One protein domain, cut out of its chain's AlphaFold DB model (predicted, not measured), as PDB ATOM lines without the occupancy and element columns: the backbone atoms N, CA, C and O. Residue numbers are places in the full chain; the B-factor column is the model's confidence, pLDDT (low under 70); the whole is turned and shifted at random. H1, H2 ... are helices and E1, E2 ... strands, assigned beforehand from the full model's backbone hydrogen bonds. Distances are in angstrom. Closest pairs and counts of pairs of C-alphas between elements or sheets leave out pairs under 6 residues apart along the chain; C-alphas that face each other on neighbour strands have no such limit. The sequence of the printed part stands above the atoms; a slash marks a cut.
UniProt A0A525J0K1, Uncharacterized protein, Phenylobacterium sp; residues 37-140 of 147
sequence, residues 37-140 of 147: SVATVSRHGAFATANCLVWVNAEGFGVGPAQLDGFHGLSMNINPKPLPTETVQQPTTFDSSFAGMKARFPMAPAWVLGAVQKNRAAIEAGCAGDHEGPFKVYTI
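Overview. This is residues 37 to 140 of the 147 residues of an uncharacterized protein of Phenylobacterium sp (UniProt A0A525J0K1). One twisted sheet of four strands has three helices over one of its faces, and no named helix covers the other face. H1 lies over the edge strand E3, H3 over the inner strands E2 and E1, and H2 joins them farther out, while loops round Ala 46 and Gly 62 reach past opposite ends of the sheet. The printed part has 104 residues, with three named helices and four named strands in the order E1 E2 E3 H1 H2 H3 E4; the sheet's order is E3 - E2 - E1 - E4, all antiparallel. The class is mixed, helices and strands, though 49 residues, under half, are in named elements. The whole is compact, with a radius of gyration of the C-alphas of 13.9 A, and elongated, spanning 41 by 25 by 23 A.

Arrangement. Look first at the sheet, where E1, residues 37 to 41, E2, residues 51 to 56, and E3, residues 74 to 78, form a meander, each strand the antiparallel neighbour of the one before. Between E3 and E2 find N 54 and O 76 at 2.8 A; between E2 and E1, N 39 and O 53 at 2.8 A. E4, residues 136 to 139, is the antiparallel neighbour of E1, with N 38 and O 138 at 2.8 A. H1, residues 94 to 104, H2, residues 110 to 118, and H3, residues 120 to 128, are on one face, giving two layers, helices on one face of a sheet. H1 is over E3 at a height over the sheet of 6.0 A; the closest C-alphas, of Met 76 and Ser 97, are 5.7 A apart. H3 is over E2 and, only just, with 3 C-alphas, over E1, at a height of 8.6 A; its closest C-alphas to E2 are Cys 127 and Cys 52, 5.4 A. H1 and H2 are close but not clearly touching, C-alphas 102 and 113 being closest at 7.7 A, with a shallow tilt of 16 degrees, opposite ways. H2 and H3 meet only through their link. In H1, H2 and H3 every O i to N i+4 pair is within hydrogen-bond range.

Along the chain. Find C-alpha 37 at (-29.496, 2.302, -22.227), where E1 begins its 12.5 A. E2 runs 16.2 A, E3 13.5 A and E4 10.1 A, ending at C-alpha 139, (-26.016, 2.833, -19.848). H1 begins at C-alpha 94, (-41.790, -2.247, -16.047), and runs 15.0 A; H2 and H3 measure 12.1 A each.

Size, cuts and confidence. The C-alphas farthest apart, of Ala 46 and Gly 62, stand 40.9 A apart. The printed part has no cut; the links E2 to E3, 17 residues, and E3 to H1, 15 residues, are long. Look for pLDDT under 70 at residues 38 to 50, 60, 86 and 129 to 140; the mean of the printed part is 77.9.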
ATOM      1  N   SER A  37     -29.662   0.952 -22.748       71.88
ATOM      2  CA  SER A  37     -29.496   2.302 -22.227       71.88
ATOM      3  C   SER A  37     -30.794   2.738 -21.562       71.88
ATOM      4  O   SER A  37     -31.879   2.558 -22.110       71.88
ATOM      5  N   VAL A  38     -30.691   3.332 -20.383       63.53
ATOM      6  CA  VAL A  38     -31.818   3.893 -19.642       63.53
ATOM      7  C   VAL A  38     -31.615   5.398 -19.565       63.53
ATOM      8  O   VAL A  38     -30.696   5.880 -18.914       63.53
ATOM      9  N   ALA A  39     -32.455   6.152 -20.259       64.75
ATOM     10  CA  ALA A  39     -32.448   7.605 -20.242       64.75
ATOM     11  C   ALA A  39     -33.608   8.117 -19.384       64.75
ATOM     12  O   ALA A  39     -34.777   7.874 -19.682       64.75
ATOM     13  N   THR A  40     -33.292   8.856 -18.328       60.91
ATOM     14  CA  THR A  40     -34.268   9.501 -17.450       60.91
ATOM     15  C   THR A  40     -34.439  10.940 -17.909       60.91
ATOM     16  O   THR A  40     -33.530  11.773 -17.832       60.91
ATOM     17  N   VAL A  41     -35.618  11.246 -18.453       58.16
ATOM     18  CA  VAL A  41     -35.879  12.575 -18.999       58.16
ATOM     19  C   VAL A  41     -36.628  13.410 -17.981       58.16
ATOM     20  O   VAL A  41     -37.835  13.249 -17.813       58.16
ATOM     21  N   SER A  42     -35.919  14.350 -17.354       50.47
ATOM     22  CA  SER A  42     -36.552  15.447 -16.626       50.47
ATOM     23  C   SER A  42     -37.069  16.474 -17.638       50.47
ATOM     24  O   SER A  42     -36.294  17.139 -18.325       50.47
ATOM     25  N   ARG A  43     -38.390  16.563 -17.793       53.34
ATOM     26  CA  ARG A  43     -39.082  17.441 -18.740       53.34
ATOM     27  C   ARG A  43     -39.166  18.882 -18.234       53.34
ATOM     28  O   ARG A  43     -39.458  19.751 -19.042       53.34
ATOM     29  N   HIS A  44     -38.901  19.157 -16.952       46.84
ATOM     30  CA  HIS A  44     -38.873  20.515 -16.395       46.84
ATOM     31  C   HIS A  44     -38.117  20.574 -15.058       46.84
ATOM     32  O   HIS A  44     -38.456  19.857 -14.130       46.84
ATOM     33  N   GLY A  45     -37.178  21.513 -14.886       45.34
ATOM     34  CA  GLY A  45     -36.423  21.671 -13.628       45.34
ATOM     35  C   GLY A  45     -37.253  22.044 -12.383       45.34
ATOM     36  O   GLY A  45     -36.728  21.995 -11.278       45.34
ATOM     37  N   ALA A  46     -38.530  22.410 -12.548       50.00
ATOM     38  CA  ALA A  46     -39.458  22.717 -11.449       50.00
ATOM     39  C   ALA A  46     -40.428  21.567 -11.115       50.00
ATOM     40  O   ALA A  46     -41.133  21.639 -10.110       50.00
ATOM     41  N   PHE A  47     -40.482  20.516 -11.942       49.34
ATOM     42  CA  PHE A  47     -41.367  19.373 -11.740       49.34
ATOM     43  C   PHE A  47     -40.575  18.088 -11.942       49.34
ATOM     44  O   PHE A  47     -40.070  17.833 -13.030       49.34
ATOM     45  N   ALA A  48     -40.503  17.265 -10.900       52.75
ATOM     46  CA  ALA A  48     -39.979  15.908 -10.961       52.75
ATOM     47  C   ALA A  48     -40.748  15.098 -12.018       52.75
ATOM     48  O   ALA A  48     -41.807  14.547 -11.720       52.75
ATOM     49  N   THR A  49     -40.293  15.068 -13.272       54.09
ATOM     50  CA  THR A  49     -40.978  14.276 -14.297       54.09
ATOM     51  C   THR A  49     -40.367  12.893 -14.339       54.09
ATOM     52  O   THR A  49     -39.160  12.730 -14.487       54.09
ATOM     53  N   ALA A  50     -41.235  11.905 -14.247       56.84
ATOM     54  CA  ALA A  50     -40.909  10.521 -13.970       56.84
ATOM     55  C   ALA A  50     -40.771   9.654 -15.228       56.84
ATOM     56  O   ALA A  50     -40.824   8.434 -15.133       56.84
ATOM     57  N   ASN A  51     -40.647  10.248 -16.420       74.19
ATOM     58  CA  ASN A  51     -40.604   9.472 -17.654       74.19
ATOM     59  C   ASN A  51     -39.184   8.951 -17.930       74.19
ATOM     60  O   ASN A  51     -38.276   9.698 -18.303       74.19
ATOM     61  N   CYS A  52     -39.023   7.650 -17.741       81.00
ATOM     62  CA  CYS A  52     -37.815   6.891 -17.991       81.00
ATOM     63  C   CYS A  52     -37.931   6.176 -19.343       81.00
ATOM     64  O   CYS A  52     -38.695   5.220 -19.484       81.00
ATOM     65  N   LEU A  53     -37.170   6.629 -20.339       86.12
ATOM     66  CA  LEU A  53     -37.042   5.956 -21.625       86.12
ATOM     67  C   LEU A  53     -35.990   4.851 -21.515       86.12
ATOM     68  O   LEU A  53     -34.806   5.110 -21.323       86.12
ATOM     69  N   VAL A  54     -36.410   3.614 -21.722       87.00
ATOM     70  CA  VAL A  54     -35.511   2.474 -21.883       87.00
ATOM     71  C   VAL A  54     -35.306   2.251 -23.374       87.00
ATOM     72  O   VAL A  54     -36.267   1.993 -24.098       87.00
ATOM     73  N   TRP A  55     -34.060   2.349 -23.826       88.06
ATOM     74  CA  TRP A  55     -33.634   2.091 -25.196       88.06
ATOM     75  C   TRP A  55     -32.768   0.838 -25.261       88.06
ATOM     76  O   TRP A  55     -31.812   0.682 -24.506       88.06
ATOM     77  N   VAL A  56     -33.073  -0.046 -26.201       86.56
ATOM     78  CA  VAL A  56     -32.357  -1.298 -26.423       86.56
ATOM     79  C   VAL A  56     -31.663  -1.205 -27.777       86.56
ATOM     80  O   VAL A  56     -32.311  -1.335 -28.818       86.56
ATOM     81  N   ASN A  57     -30.354  -0.957 -27.775       82.06
ATOM     82  CA  ASN A  57     -29.540  -0.851 -28.982       82.06
ATOM     83  C   ASN A  57     -29.269  -2.238 -29.574       82.06
ATOM     84  O   ASN A  57     -28.223  -2.830 -29.324       82.06
ATOM     85  N   ALA A  58     -30.227  -2.761 -30.333       75.38
ATOM     86  CA  ALA A  58     -30.151  -4.096 -30.912       75.38
ATOM     87  C   ALA A  58     -29.443  -4.124 -32.288       75.38
ATOM     88  O   ALA A  58     -28.967  -5.184 -32.708       75.38
ATOM     89  N   GLU A  59     -29.303  -2.969 -32.957       74.31
ATOM     90  CA  GLU A  59     -28.688  -2.848 -34.289       74.31
ATOM     91  C   GLU A  59     -27.225  -3.295 -34.306       74.31
ATOM     92  O   GLU A  59     -26.831  -4.085 -35.165       74.31
ATOM     93  N   GLY A  60     -26.439  -2.891 -33.301       69.81
ATOM     94  CA  GLY A  60     -25.045  -3.326 -33.137       69.81
ATOM     95  C   GLY A  60     -24.871  -4.837 -32.922       69.81
ATOM     96  O   GLY A  60     -23.745  -5.328 -32.886       69.81
ATOM     97  N   PHE A  61     -25.977  -5.576 -32.795       72.69
ATOM     98  CA  PHE A  61     -26.024  -7.012 -32.536       72.69
ATOM     99  C   PHE A  61     -26.826  -7.781 -33.599       72.69
ATOM    100  O   PHE A  61     -27.276  -8.899 -33.353       72.69
ATOM    101  N   GLY A  62     -27.004  -7.195 -34.789       77.69
ATOM    102  CA  GLY A  62     -27.621  -7.864 -35.937       77.69
ATOM    103  C   GLY A  62     -29.151  -7.910 -35.912       77.69
ATOM    104  O   GLY A  62     -29.749  -8.666 -36.676       77.69
ATOM    105  N   VAL A  63     -29.794  -7.111 -35.054       81.88
ATOM    106  CA  VAL A  63     -31.254  -6.959 -34.999       81.88
ATOM    107  C   VAL A  63     -31.596  -5.532 -35.389       81.88
ATOM    108  O   VAL A  63     -31.325  -4.602 -34.639       81.88
ATOM    109  N   GLY A  64     -32.176  -5.352 -36.569       83.19
ATOM    110  CA  GLY A  64     -32.348  -4.030 -37.157       83.19
ATOM    111  C   GLY A  64     -33.765  -3.766 -37.659       83.19
ATOM    112  O   GLY A  64     -34.710  -4.468 -37.283       83.19
ATOM    113  N   PRO A  65     -33.913  -2.787 -38.566       85.88
ATOM    114  CA  PRO A  65     -35.205  -2.339 -39.081       85.88
ATOM    115  C   PRO A  65     -36.102  -3.455 -39.627       85.88
ATOM    116  O   PRO A  65     -37.318  -3.389 -39.478       85.88
ATOM    117  N   ALA A  66     -35.520  -4.506 -40.212       87.00
ATOM    118  CA  ALA A  66     -36.280  -5.635 -40.748       87.00
ATOM    119  C   ALA A  66     -37.047  -6.411 -39.662       87.00
ATOM    120  O   ALA A  66     -38.158  -6.869 -39.905       87.00
ATOM    121  N   GLN A  67     -36.471  -6.557 -38.465       85.25
ATOM    122  CA  GLN A  67     -37.087  -7.250 -37.329       85.25
ATOM    123  C   GLN A  67     -37.855  -6.300 -36.406       85.25
ATOM    124  O   GLN A  67     -38.685  -6.741 -35.613       85.25
ATOM    125  N   LEU A  68     -37.568  -5.003 -36.488       86.88
ATOM    126  CA  LEU A  68     -38.060  -3.999 -35.554       86.88
ATOM    127  C   LEU A  68     -38.976  -2.969 -36.218       86.88
ATOM    128  O   LEU A  68     -39.068  -1.863 -35.715       86.88
ATOM    129  N   ASP A  69     -39.654  -3.307 -37.320       86.75
ATOM    130  CA  ASP A  69     -40.650  -2.440 -37.984       86.75
ATOM    131  C   ASP A  69     -40.099  -1.063 -38.412       86.75
ATOM    132  O   ASP A  69     -40.713  -0.019 -38.201       86.75
ATOM    133  N   GLY A  70     -38.888  -1.043 -38.974       84.69
ATOM    134  CA  GLY A  70     -38.226   0.193 -39.403       84.69
ATOM    135  C   GLY A  70     -37.353   0.860 -38.336       84.69
ATOM    136  O   GLY A  70     -36.718   1.869 -38.628       84.69
ATOM    137  N   PHE A  71     -37.287   0.313 -37.118       85.38
ATOM    138  CA  PHE A  71     -36.524   0.896 -36.011       85.38
ATOM    139  C   PHE A  71     -35.130   0.272 -35.860       85.38
ATOM    140  O   PHE A  71     -34.898  -0.894 -36.170       85.38
ATOM    141  N   HIS A  72     -34.197   1.052 -35.316       84.56
ATOM    142  CA  HIS A  72     -32.819   0.628 -35.030       84.56
ATOM    143  C   HIS A  72     -32.652   0.005 -33.626       84.56
ATOM    144  O   HIS A  72     -31.565  -0.397 -33.218       84.56
ATOM    145  N   GLY A  73     -33.734  -0.076 -32.854       86.75
ATOM    146  CA  GLY A  73     -33.725  -0.602 -31.496       86.75
ATOM    147  C   GLY A  73     -35.132  -0.716 -30.929       86.75
ATOM    148  O   GLY A  73     -36.106  -0.311 -31.566       86.75
ATOM    149  N   LEU A  74     -35.235  -1.295 -29.734       88.94
ATOM    150  CA  LEU A  74     -36.499  -1.387 -29.011       88.94
ATOM    151  C   LEU A  74     -36.570  -0.247 -28.007       88.94
ATOM    152  O   LEU A  74     -35.563   0.152 -27.426       88.94
ATOM    153  N   SER A  75     -37.776   0.241 -27.764       90.38
ATOM    154  CA  SER A  75     -38.001   1.289 -26.779       90.38
ATOM    155  C   SER A  75     -39.221   1.002 -25.927       90.38
ATOM    156  O   SER A  75     -40.249   0.560 -26.448       90.38
ATOM    157  N   MET A  76     -39.145   1.352 -24.649       91.38
ATOM    158  CA  MET A  76     -40.301   1.431 -23.762       91.38
ATOM    159  C   MET A  76     -40.154   2.594 -22.787       91.38
ATOM    160  O   MET A  76     -39.042   3.002 -22.477       91.38
ATOM    161  N   ASN A  77     -41.274   3.119 -22.296       88.00
ATOM    162  CA  ASN A  77     -41.277   4.198 -21.307       88.00
ATOM    163  C   ASN A  77     -41.823   3.677 -19.987       88.00
ATOM    164  O   ASN A  77     -42.895   3.082 -19.987       88.00
ATOM    165  N   ILE A  78     -41.131   3.925 -18.885       87.75
ATOM    166  CA  ILE A  78     -41.596   3.641 -17.527       87.75
ATOM    167  C   ILE A  78     -41.843   4.987 -16.850       87.75
ATOM    168  O   ILE A  78     -40.958   5.836 -16.819       87.75
ATOM    169  N   ASN A  79     -43.048   5.198 -16.335       83.81
ATOM    170  CA  ASN A  79     -43.439   6.416 -15.636       83.81
ATOM    171  C   ASN A  79     -44.138   6.046 -14.324       83.81
ATOM    172  O   ASN A  79     -45.363   5.920 -14.303       83.81
ATOM    173  N   PRO A  80     -43.394   5.838 -13.224       77.06
ATOM    174  CA  PRO A  80     -43.984   5.367 -11.978       77.06
ATOM    175  C   PRO A  80     -44.708   6.479 -11.202       77.06
ATOM    176  O   PRO A  80     -45.480   6.175 -10.295       77.06
ATOM    177  N   LYS A  81     -44.479   7.759 -11.535       75.94
ATOM    178  CA  LYS A  81     -45.139   8.913 -10.899       75.94
ATOM    179  C   LYS A  81     -45.526   9.963 -11.953       75.94
ATOM    180  O   LYS A  81     -44.883  11.013 -12.011       75.94
ATOM    181  N   PRO A  82     -46.538   9.689 -12.790       75.94
ATOM    182  CA  PRO A  82     -46.984  10.647 -13.790       75.94
ATOM    183  C   PRO A  82     -47.435  11.947 -13.130       75.94
ATOM    184  O   PRO A  82     -47.995  11.943 -12.029       75.94
ATOM    185  N   LEU A  83     -47.198  13.071 -13.801       72.25
ATOM    186  CA  LEU A  83     -47.654  14.357 -13.285       72.25
ATOM    187  C   LEU A  83     -49.179  14.473 -13.421       72.25
ATOM    188  O   LEU A  83     -49.744  14.000 -14.407       72.25
ATOM    189  N   PRO A  84     -49.860  15.200 -12.516       71.06
ATOM    190  CA  PRO A  84     -51.298  15.448 -12.636       71.06
ATOM    191  C   PRO A  84     -51.704  16.116 -13.961       71.06
ATOM    192  O   PRO A  84     -52.837  15.973 -14.410       71.06
ATOM    193  N   THR A  85     -50.784  16.847 -14.595       71.38
ATOM    194  CA  THR A  85     -50.996  17.548 -15.869       71.38
ATOM    195  C   THR A  85     -50.634  16.715 -17.102       71.38
ATOM    196  O   THR A  85     -50.825  17.183 -18.221       71.38
ATOM    197  N   GLU A  86     -50.075  15.510 -16.938       69.50
ATOM    198  CA  GLU A  86     -49.780  14.619 -18.062       69.50
ATOM    199  C   GLU A  86     -51.064  13.982 -18.604       69.50
ATOM    200  O   GLU A  86     -51.964  13.610 -17.857       69.50
ATOM    201  N   THR A  87     -51.135  13.812 -19.928       70.69
ATOM    202  CA  THR A  87     -52.258  13.129 -20.597       70.69
ATOM    203  C   THR A  87     -52.414  11.683 -20.120       70.69
ATOM    204  O   THR A  87     -53.522  11.156 -20.078       70.69
ATOM    205  N   VAL A  88     -51.303  11.040 -19.746       70.75
ATOM    206  CA  VAL A  88     -51.287   9.700 -19.159       70.75
ATOM    207  C   VAL A  88     -51.041   9.844 -17.663       70.75
ATOM    208  O   VAL A  88     -49.905   9.984 -17.230       70.75
ATOM    209  N   GLN A  89     -52.120   9.812 -16.883       72.56
ATOM    210  CA  GLN A  89     -52.076   9.938 -15.419       72.56
ATOM    211  C   GLN A  89     -51.910   8.595 -14.696       72.56
ATOM    212  O   GLN A  89     -51.760   8.558 -13.478       72.56
ATOM    213  N   GLN A  90     -51.969   7.480 -15.427       78.75
ATOM    214  CA  GLN A  90     -51.769   6.156 -14.849       78.75
ATOM    215  C   GLN A  90     -50.276   5.825 -14.809       78.75
ATOM    216  O   GLN A  90     -49.613   5.944 -15.846       78.75
ATOM    217  N   PRO A  91     -49.741   5.396 -13.653       84.12
ATOM    218  CA  PRO A  91     -48.377   4.910 -13.579       84.12
ATOM    219  C   PRO A  91     -48.139   3.790 -14.592       84.12
ATOM    220  O   PRO A  91     -48.941   2.867 -14.733       84.12
ATOM    221  N   THR A  92     -47.011   3.858 -15.285       87.19
ATOM    222  CA  THR A  92     -46.514   2.763 -16.117       87.19
ATOM    223  C   THR A  92     -45.373   2.079 -15.388       87.19
ATOM    224  O   THR A  92     -44.416   2.720 -14.953       87.19
ATOM    225  N   THR A  93     -45.515   0.768 -15.209       89.81
ATOM    226  CA  THR A  93     -44.541  -0.092 -14.538       89.81
ATOM    227  C   THR A  93     -43.672  -0.774 -15.582       89.81
ATOM    228  O   THR A  93     -44.013  -0.792 -16.765       89.81
ATOM    229  N   PHE A  94     -42.578  -1.402 -15.152       92.25
ATOM    230  CA  PHE A  94     -41.790  -2.247 -16.047       92.25
ATOM    231  C   PHE A  94     -42.671  -3.265 -16.786       92.25
ATOM    232  O   PHE A  94     -42.590  -3.375 -18.004       92.25
ATOM    233  N   ASP A  95     -43.552  -3.971 -16.070       95.06
ATOM    234  CA  ASP A  95     -44.360  -5.047 -16.651       95.06
ATOM    235  C   ASP A  95     -45.341  -4.536 -17.718       95.06
ATOM    236  O   ASP A  95     -45.458  -5.144 -18.787       95.06
ATOM    237  N   SER A  96     -46.019  -3.404 -17.475       93.50
ATOM    238  CA  SER A  96     -46.952  -2.840 -18.460       93.50
ATOM    239  C   SER A  96     -46.219  -2.276 -19.677       93.50
ATOM    240  O   SER A  96     -46.628  -2.518 -20.817       93.50
ATOM    241  N   SER A  97     -45.089  -1.606 -19.462       92.75
ATOM    242  CA  SER A  97     -44.258  -1.055 -20.531       92.75
ATOM    243  C   SER A  97     -43.585  -2.141 -21.367       92.75
ATOM    244  O   SER A  97     -43.542  -2.037 -22.593       92.75
ATOM    245  N   PHE A  98     -43.139  -3.229 -20.738       95.50
ATOM    246  CA  PHE A  98     -42.556  -4.378 -21.420       95.50
ATOM    247  C   PHE A  98     -43.598  -5.132 -22.256       95.50
ATOM    248  O   PHE A  98     -43.317  -5.540 -23.384       95.50
ATOM    249  N   ALA A  99     -44.830  -5.277 -21.756       95.50
ATOM    250  CA  ALA A  99     -45.933  -5.815 -22.550       95.50
ATOM    251  C   ALA A  99     -46.225  -4.942 -23.783       95.50
ATOM    252  O   ALA A  99     -46.333  -5.471 -24.892       95.50
ATOM    253  N   GLY A 100     -46.268  -3.616 -23.610       94.06
ATOM    254  CA  GLY A 100     -46.425  -2.663 -24.712       94.06
ATOM    255  C   GLY A 100     -45.292  -2.743 -25.739       94.06
ATOM    256  O   GLY A 100     -45.548  -2.750 -26.942       94.06
ATOM    257  N   MET A 101     -44.045  -2.892 -25.285       93.88
ATOM    258  CA  MET A 101     -42.883  -3.073 -26.158       93.88
ATOM    259  C   MET A 101     -42.995  -4.342 -27.003       93.88
ATOM    260  O   MET A 101     -42.798  -4.288 -28.214       93.88
ATOM    261  N   LYS A 102     -43.368  -5.476 -26.395       94.81
ATOM    262  CA  LYS A 102     -43.591  -6.732 -27.130       94.81
ATOM    263  C   LYS A 102     -44.691  -6.596 -28.179       94.81
ATOM    264  O   LYS A 102     -44.550  -7.120 -29.276       94.81
ATOM    265  N   ALA A 103     -45.767  -5.877 -27.857       94.75
ATOM    266  CA  ALA A 103     -46.844  -5.612 -28.805       94.75
ATOM    267  C   ALA A 103     -46.392  -4.703 -29.961       94.75
ATOM    268  O   ALA A 103     -46.809  -4.908 -31.098       94.75
ATOM    269  N   ARG A 104     -45.519  -3.722 -29.690       92.56
ATOM    270  CA  ARG A 104     -44.971  -2.813 -30.708       92.56
ATOM    271  C   ARG A 104     -43.966  -3.493 -31.636       92.56
ATOM    272  O   ARG A 104     -43.923  -3.143 -32.815       92.56
ATOM    273  N   PHE A 105     -43.179  -4.429 -31.107       92.19
ATOM    274  CA  PHE A 105     -42.105  -5.129 -31.812       92.19
ATOM    275  C   PHE A 105     -42.332  -6.653 -31.789       92.19
ATOM    276  O   PHE A 105     -41.552  -7.387 -31.176       92.19
ATOM    277  N   PRO A 106     -43.385  -7.166 -32.453       93.25
ATOM    278  CA  PRO A 106     -43.767  -8.578 -32.364       93.25
ATOM    279  C   PRO A 106     -42.740  -9.537 -32.987       93.25
ATOM    280  O   PRO A 106     -42.732 -10.718 -32.650       93.25
ATOM    281  N   MET A 107     -41.868  -9.045 -33.875       93.62
ATOM    282  CA  MET A 107     -40.785  -9.833 -34.479       93.62
ATOM    283  C   MET A 107     -39.434  -9.655 -33.773       93.62
ATOM    284  O   MET A 107     -38.419 -10.167 -34.251       93.62
ATOM    285  N   ALA A 108     -39.396  -8.942 -32.640       89.81
ATOM    286  CA  ALA A 108     -38.186  -8.841 -31.841       89.81
ATOM    287  C   ALA A 108     -37.719 -10.245 -31.416       89.81
ATOM    288  O   ALA A 108     -38.514 -11.020 -30.872       89.81
ATOM    289  N   PRO A 109     -36.436 -10.593 -31.615       88.31
ATOM    290  CA  PRO A 109     -35.933 -11.899 -31.219       88.31
ATOM    291  C   PRO A 109     -36.107 -12.150 -29.721       88.31
ATOM    292  O   PRO A 109     -35.864 -11.269 -28.892       88.31
ATOM    293  N   ALA A 110     -36.460 -13.387 -29.363       89.69
ATOM    294  CA  ALA A 110     -36.722 -13.774 -27.976       89.69
ATOM    295  C   ALA A 110     -35.546 -13.471 -27.035       89.69
ATOM    296  O   ALA A 110     -35.762 -13.069 -25.895       89.69
ATOM    297  N   TRP A 111     -34.303 -13.596 -27.515       83.56
ATOM    298  CA  TRP A 111     -33.114 -13.292 -26.718       83.56
ATOM    299  C   TRP A 111     -33.011 -11.803 -26.349       83.56
ATOM    300  O   TRP A 111     -32.568 -11.486 -25.247       83.56
ATOM    301  N   VAL A 112     -33.456 -10.887 -27.222       86.31
ATOM    302  CA  VAL A 112     -33.448  -9.439 -26.944       86.31
ATOM    303  C   VAL A 112     -34.465  -9.124 -25.855       86.31
ATOM    304  O   VAL A 112     -34.154  -8.445 -24.879       86.31
ATOM    305  N   LEU A 113     -35.674  -9.678 -25.984       89.62
ATOM    306  CA  LEU A 113     -36.728  -9.540 -24.980       89.62
ATOM    307  C   LEU A 113     -36.300 -10.156 -23.637       89.62
ATOM    308  O   LEU A 113     -36.526  -9.561 -22.585       89.62
ATOM    309  N   GLY A 114     -35.628 -11.310 -23.673       88.38
ATOM    310  CA  GLY A 114     -35.051 -11.963 -22.500       88.38
ATOM    311  C   GLY A 114     -33.978 -11.116 -21.813       88.38
ATOM    312  O   GLY A 114     -33.970 -11.028 -20.588       88.38
ATOM    313  N   ALA A 115     -33.124 -10.428 -22.577       84.88
ATOM    314  CA  ALA A 115     -32.121  -9.520 -22.023       84.88
ATOM    315  C   ALA A 115     -32.760  -8.326 -21.294       84.88
ATOM    316  O   ALA A 115     -32.310  -7.970 -20.204       84.88
ATOM    317  N   VAL A 116     -33.832  -7.742 -21.842       88.75
ATOM    318  CA  VAL A 116     -34.585  -6.675 -21.158       88.75
ATOM    319  C   VAL A 116     -35.201  -7.193 -19.860       88.75
ATOM    320  O   VAL A 116     -35.039  -6.568 -18.815       88.75
ATOM    321  N   GLN A 117     -35.845  -8.364 -19.898       91.31
ATOM    322  CA  GLN A 117     -36.447  -8.979 -18.714       91.31
ATOM    323  C   GLN A 117     -35.403  -9.290 -17.626       91.31
ATOM    324  O   GLN A 117     -35.652  -9.016 -16.453       91.31
ATOM    325  N   LYS A 118     -34.229  -9.824 -17.998       86.19
ATOM    326  CA  LYS A 118     -33.128 -10.131 -17.064       86.19
ATOM    327  C   LYS A 118     -32.622  -8.879 -16.341       86.19
ATOM    328  O   LYS A 118     -32.263  -8.957 -15.172       86.19
ATOM    329  N   ASN A 119     -32.628  -7.729 -17.013       85.38
ATOM    330  CA  ASN A 119     -32.136  -6.463 -16.467       85.38
ATOM    331  C   ASN A 119     -33.218  -5.624 -15.769       85.38
ATOM    332  O   ASN A 119     -32.966  -4.462 -15.453       85.38
ATOM    333  N   ARG A 120     -34.403  -6.192 -15.492       90.06
ATOM    334  CA  ARG A 120     -35.522  -5.489 -14.844       90.06
ATOM    335  C   ARG A 120     -35.088  -4.659 -13.634       90.06
ATOM    336  O   ARG A 120     -35.375  -3.470 -13.595       90.06
ATOM    337  N   ALA A 121     -34.381  -5.271 -12.683       86.62
ATOM    338  CA  ALA A 121     -33.998  -4.602 -11.440       86.62
ATOM    339  C   ALA A 121     -33.084  -3.387 -11.686       86.62
ATOM    340  O   ALA A 121     -33.315  -2.325 -11.116       86.62
ATOM    341  N   ALA A 122     -32.097  -3.511 -12.578       82.75
ATOM    342  CA  ALA A 122     -31.201  -2.412 -12.942       82.75
ATOM    343  C   ALA A 122     -31.937  -1.289 -13.697       82.75
ATOM    344  O   ALA A 122     -31.680  -0.110 -13.461       82.75
ATOM    345  N   ILE A 123     -32.892  -1.641 -14.565       84.94
ATOM    346  CA  ILE A 123     -33.755  -0.677 -15.261       84.94
ATOM    347  C   ILE A 123     -34.622   0.088 -14.259       84.94
ATOM    348  O   ILE A 123     -34.636   1.316 -14.275       84.94
ATOM    349  N   GLU A 124     -35.329  -0.620 -13.376       84.81
ATOM    350  CA  GLU A 124     -36.187  -0.015 -12.354       84.81
ATOM    351  C   GLU A 124     -35.370   0.867 -11.395       84.81
ATOM    352  O   GLU A 124     -35.806   1.972 -11.073       84.81
ATOM    353  N   ALA A 125     -34.160   0.443 -11.011       80.06
ATOM    354  CA  ALA A 125     -33.236   1.245 -10.208       80.06
ATOM    355  C   ALA A 125     -32.780   2.520 -10.939       80.06
ATOM    356  O   ALA A 125     -32.828   3.606 -10.359       80.06
ATOM    357  N   GLY A 126     -32.407   2.413 -12.219       78.00
ATOM    358  CA  GLY A 126     -32.055   3.563 -13.054       78.00
ATOM    359  C   GLY A 126     -33.213   4.554 -13.198       78.00
ATOM    360  O   GLY A 126     -33.018   5.759 -13.059       78.00
ATOM    361  N   CYS A 127     -34.437   4.053 -13.383       79.12
ATOM    362  CA  CYS A 127     -35.633   4.890 -13.439       79.12
ATOM    363  C   CYS A 127     -35.972   5.543 -12.087       79.12
ATOM    364  O   CYS A 127     -36.463   6.669 -12.063       79.12
ATOM    365  N   ALA A 128     -35.709   4.871 -10.961       75.75
ATOM    366  CA  ALA A 128     -35.972   5.405  -9.625       75.75
ATOM    367  C   ALA A 128     -34.968   6.491  -9.195       75.75
ATOM    368  O   ALA A 128     -35.346   7.411  -8.468       75.75
ATOM    369  N   GLY A 129     -33.711   6.402  -9.644       64.75
ATOM    370  CA  GLY A 129     -32.603   7.251  -9.187       64.75
ATOM    371  C   GLY A 129     -32.684   8.734  -9.565       64.75
ATOM    372  O   GLY A 129     -31.909   9.525  -9.034       64.75
ATOM    373  N   ASP A 130     -33.612   9.128 -10.444       57.22
ATOM    374  CA  ASP A 130     -33.573  10.440 -11.107       57.22
ATOM    375  C   ASP A 130     -34.873  11.229 -11.149       57.22
ATOM    376  O   ASP A 130     -34.992  12.216 -11.875       57.22
ATOM    377  N   HIS A 131     -35.833  10.863 -10.310       52.91
ATOM    378  CA  HIS A 131     -37.056  11.648 -10.183       52.91
ATOM    379  C   HIS A 131     -36.809  13.108  -9.771       52.91
ATOM    380  O   HIS A 131     -37.613  13.964 -10.118       52.91
ATOM    381  N   GLU A 132     -35.722  13.416  -9.062       51.62
ATOM    382  CA  GLU A 132     -35.498  14.742  -8.461       51.62
ATOM    383  C   GLU A 132     -34.368  15.554  -9.130       51.62
ATOM    384  O   GLU A 132     -34.027  16.635  -8.656       51.62
ATOM    385  N   GLY A 133     -33.776  15.059 -10.227       52.84
ATOM    386  CA  GLY A 133     -32.586  15.649 -10.861       52.84
ATOM    387  C   GLY A 133     -32.790  16.191 -12.288       52.84
ATOM    388  O   GLY A 133     -33.845  15.994 -12.894       52.84
ATOM    389  N   PRO A 134     -31.781  16.885 -12.861       57.38
ATOM    390  CA  PRO A 134     -31.757  17.220 -14.290       57.38
ATOM    391  C   PRO A 134     -31.698  15.947 -15.153       57.38
ATOM    392  O   PRO A 134     -31.360  14.886 -14.645       57.38
ATOM    393  N   PHE A 135     -32.004  16.051 -16.455       62.53
ATOM    394  CA  PHE A 135     -31.901  14.947 -17.427       62.53
ATOM    395  C   PHE A 135     -30.571  14.190 -17.298       62.53
ATOM    396  O   PHE A 135     -29.506  14.817 -17.338       62.53
ATOM    397  N   LYS A 136     -30.620  12.855 -17.210       63.72
ATOM    398  CA  LYS A 136     -29.422  12.007 -17.262       63.72
ATOM    399  C   LYS A 136     -29.648  10.804 -18.173       63.72
ATOM    400  O   LYS A 136     -30.756  10.316 -18.374       63.72
ATOM    401  N   VAL A 137     -28.551  10.334 -18.752       64.44
ATOM    402  CA  VAL A 137     -28.517   9.109 -19.551       64.44
ATOM    403  C   VAL A 137     -27.608   8.132 -18.835       64.44
ATOM    404  O   VAL A 137     -26.440   8.436 -18.597       64.44
ATOM    405  N   TYR A 138     -28.143   6.959 -18.522       65.81
ATOM    406  CA  TYR A 138     -27.396   5.827 -18.007       65.81
ATOM    407  C   TYR A 138     -27.293   4.758 -19.083       65.81
ATOM    408  O   TYR A 138     -28.231   4.491 -19.833       65.81
ATOM    409  N   THR A 139     -26.151   4.096 -19.131       67.56
ATOM    410  CA  THR A 139     -26.016   2.833 -19.848       67.56
ATOM    411  C   THR A 139     -25.922   1.750 -18.795       67.56
ATOM    412  O   THR A 139     -25.113   1.879 -17.881       67.56
ATOM    413  N   ILE A 140     -26.752   0.711 -18.894       66.19
ATOM    414  CA  ILE A 140     -26.634  -0.435 -17.993       66.19
ATOM    415  C   ILE A 140     -25.403  -1.209 -18.436       66.19
ATOM    416  O   ILE A 140     -25.365  -1.760 -19.537       66.19
TER     417      ILE A 140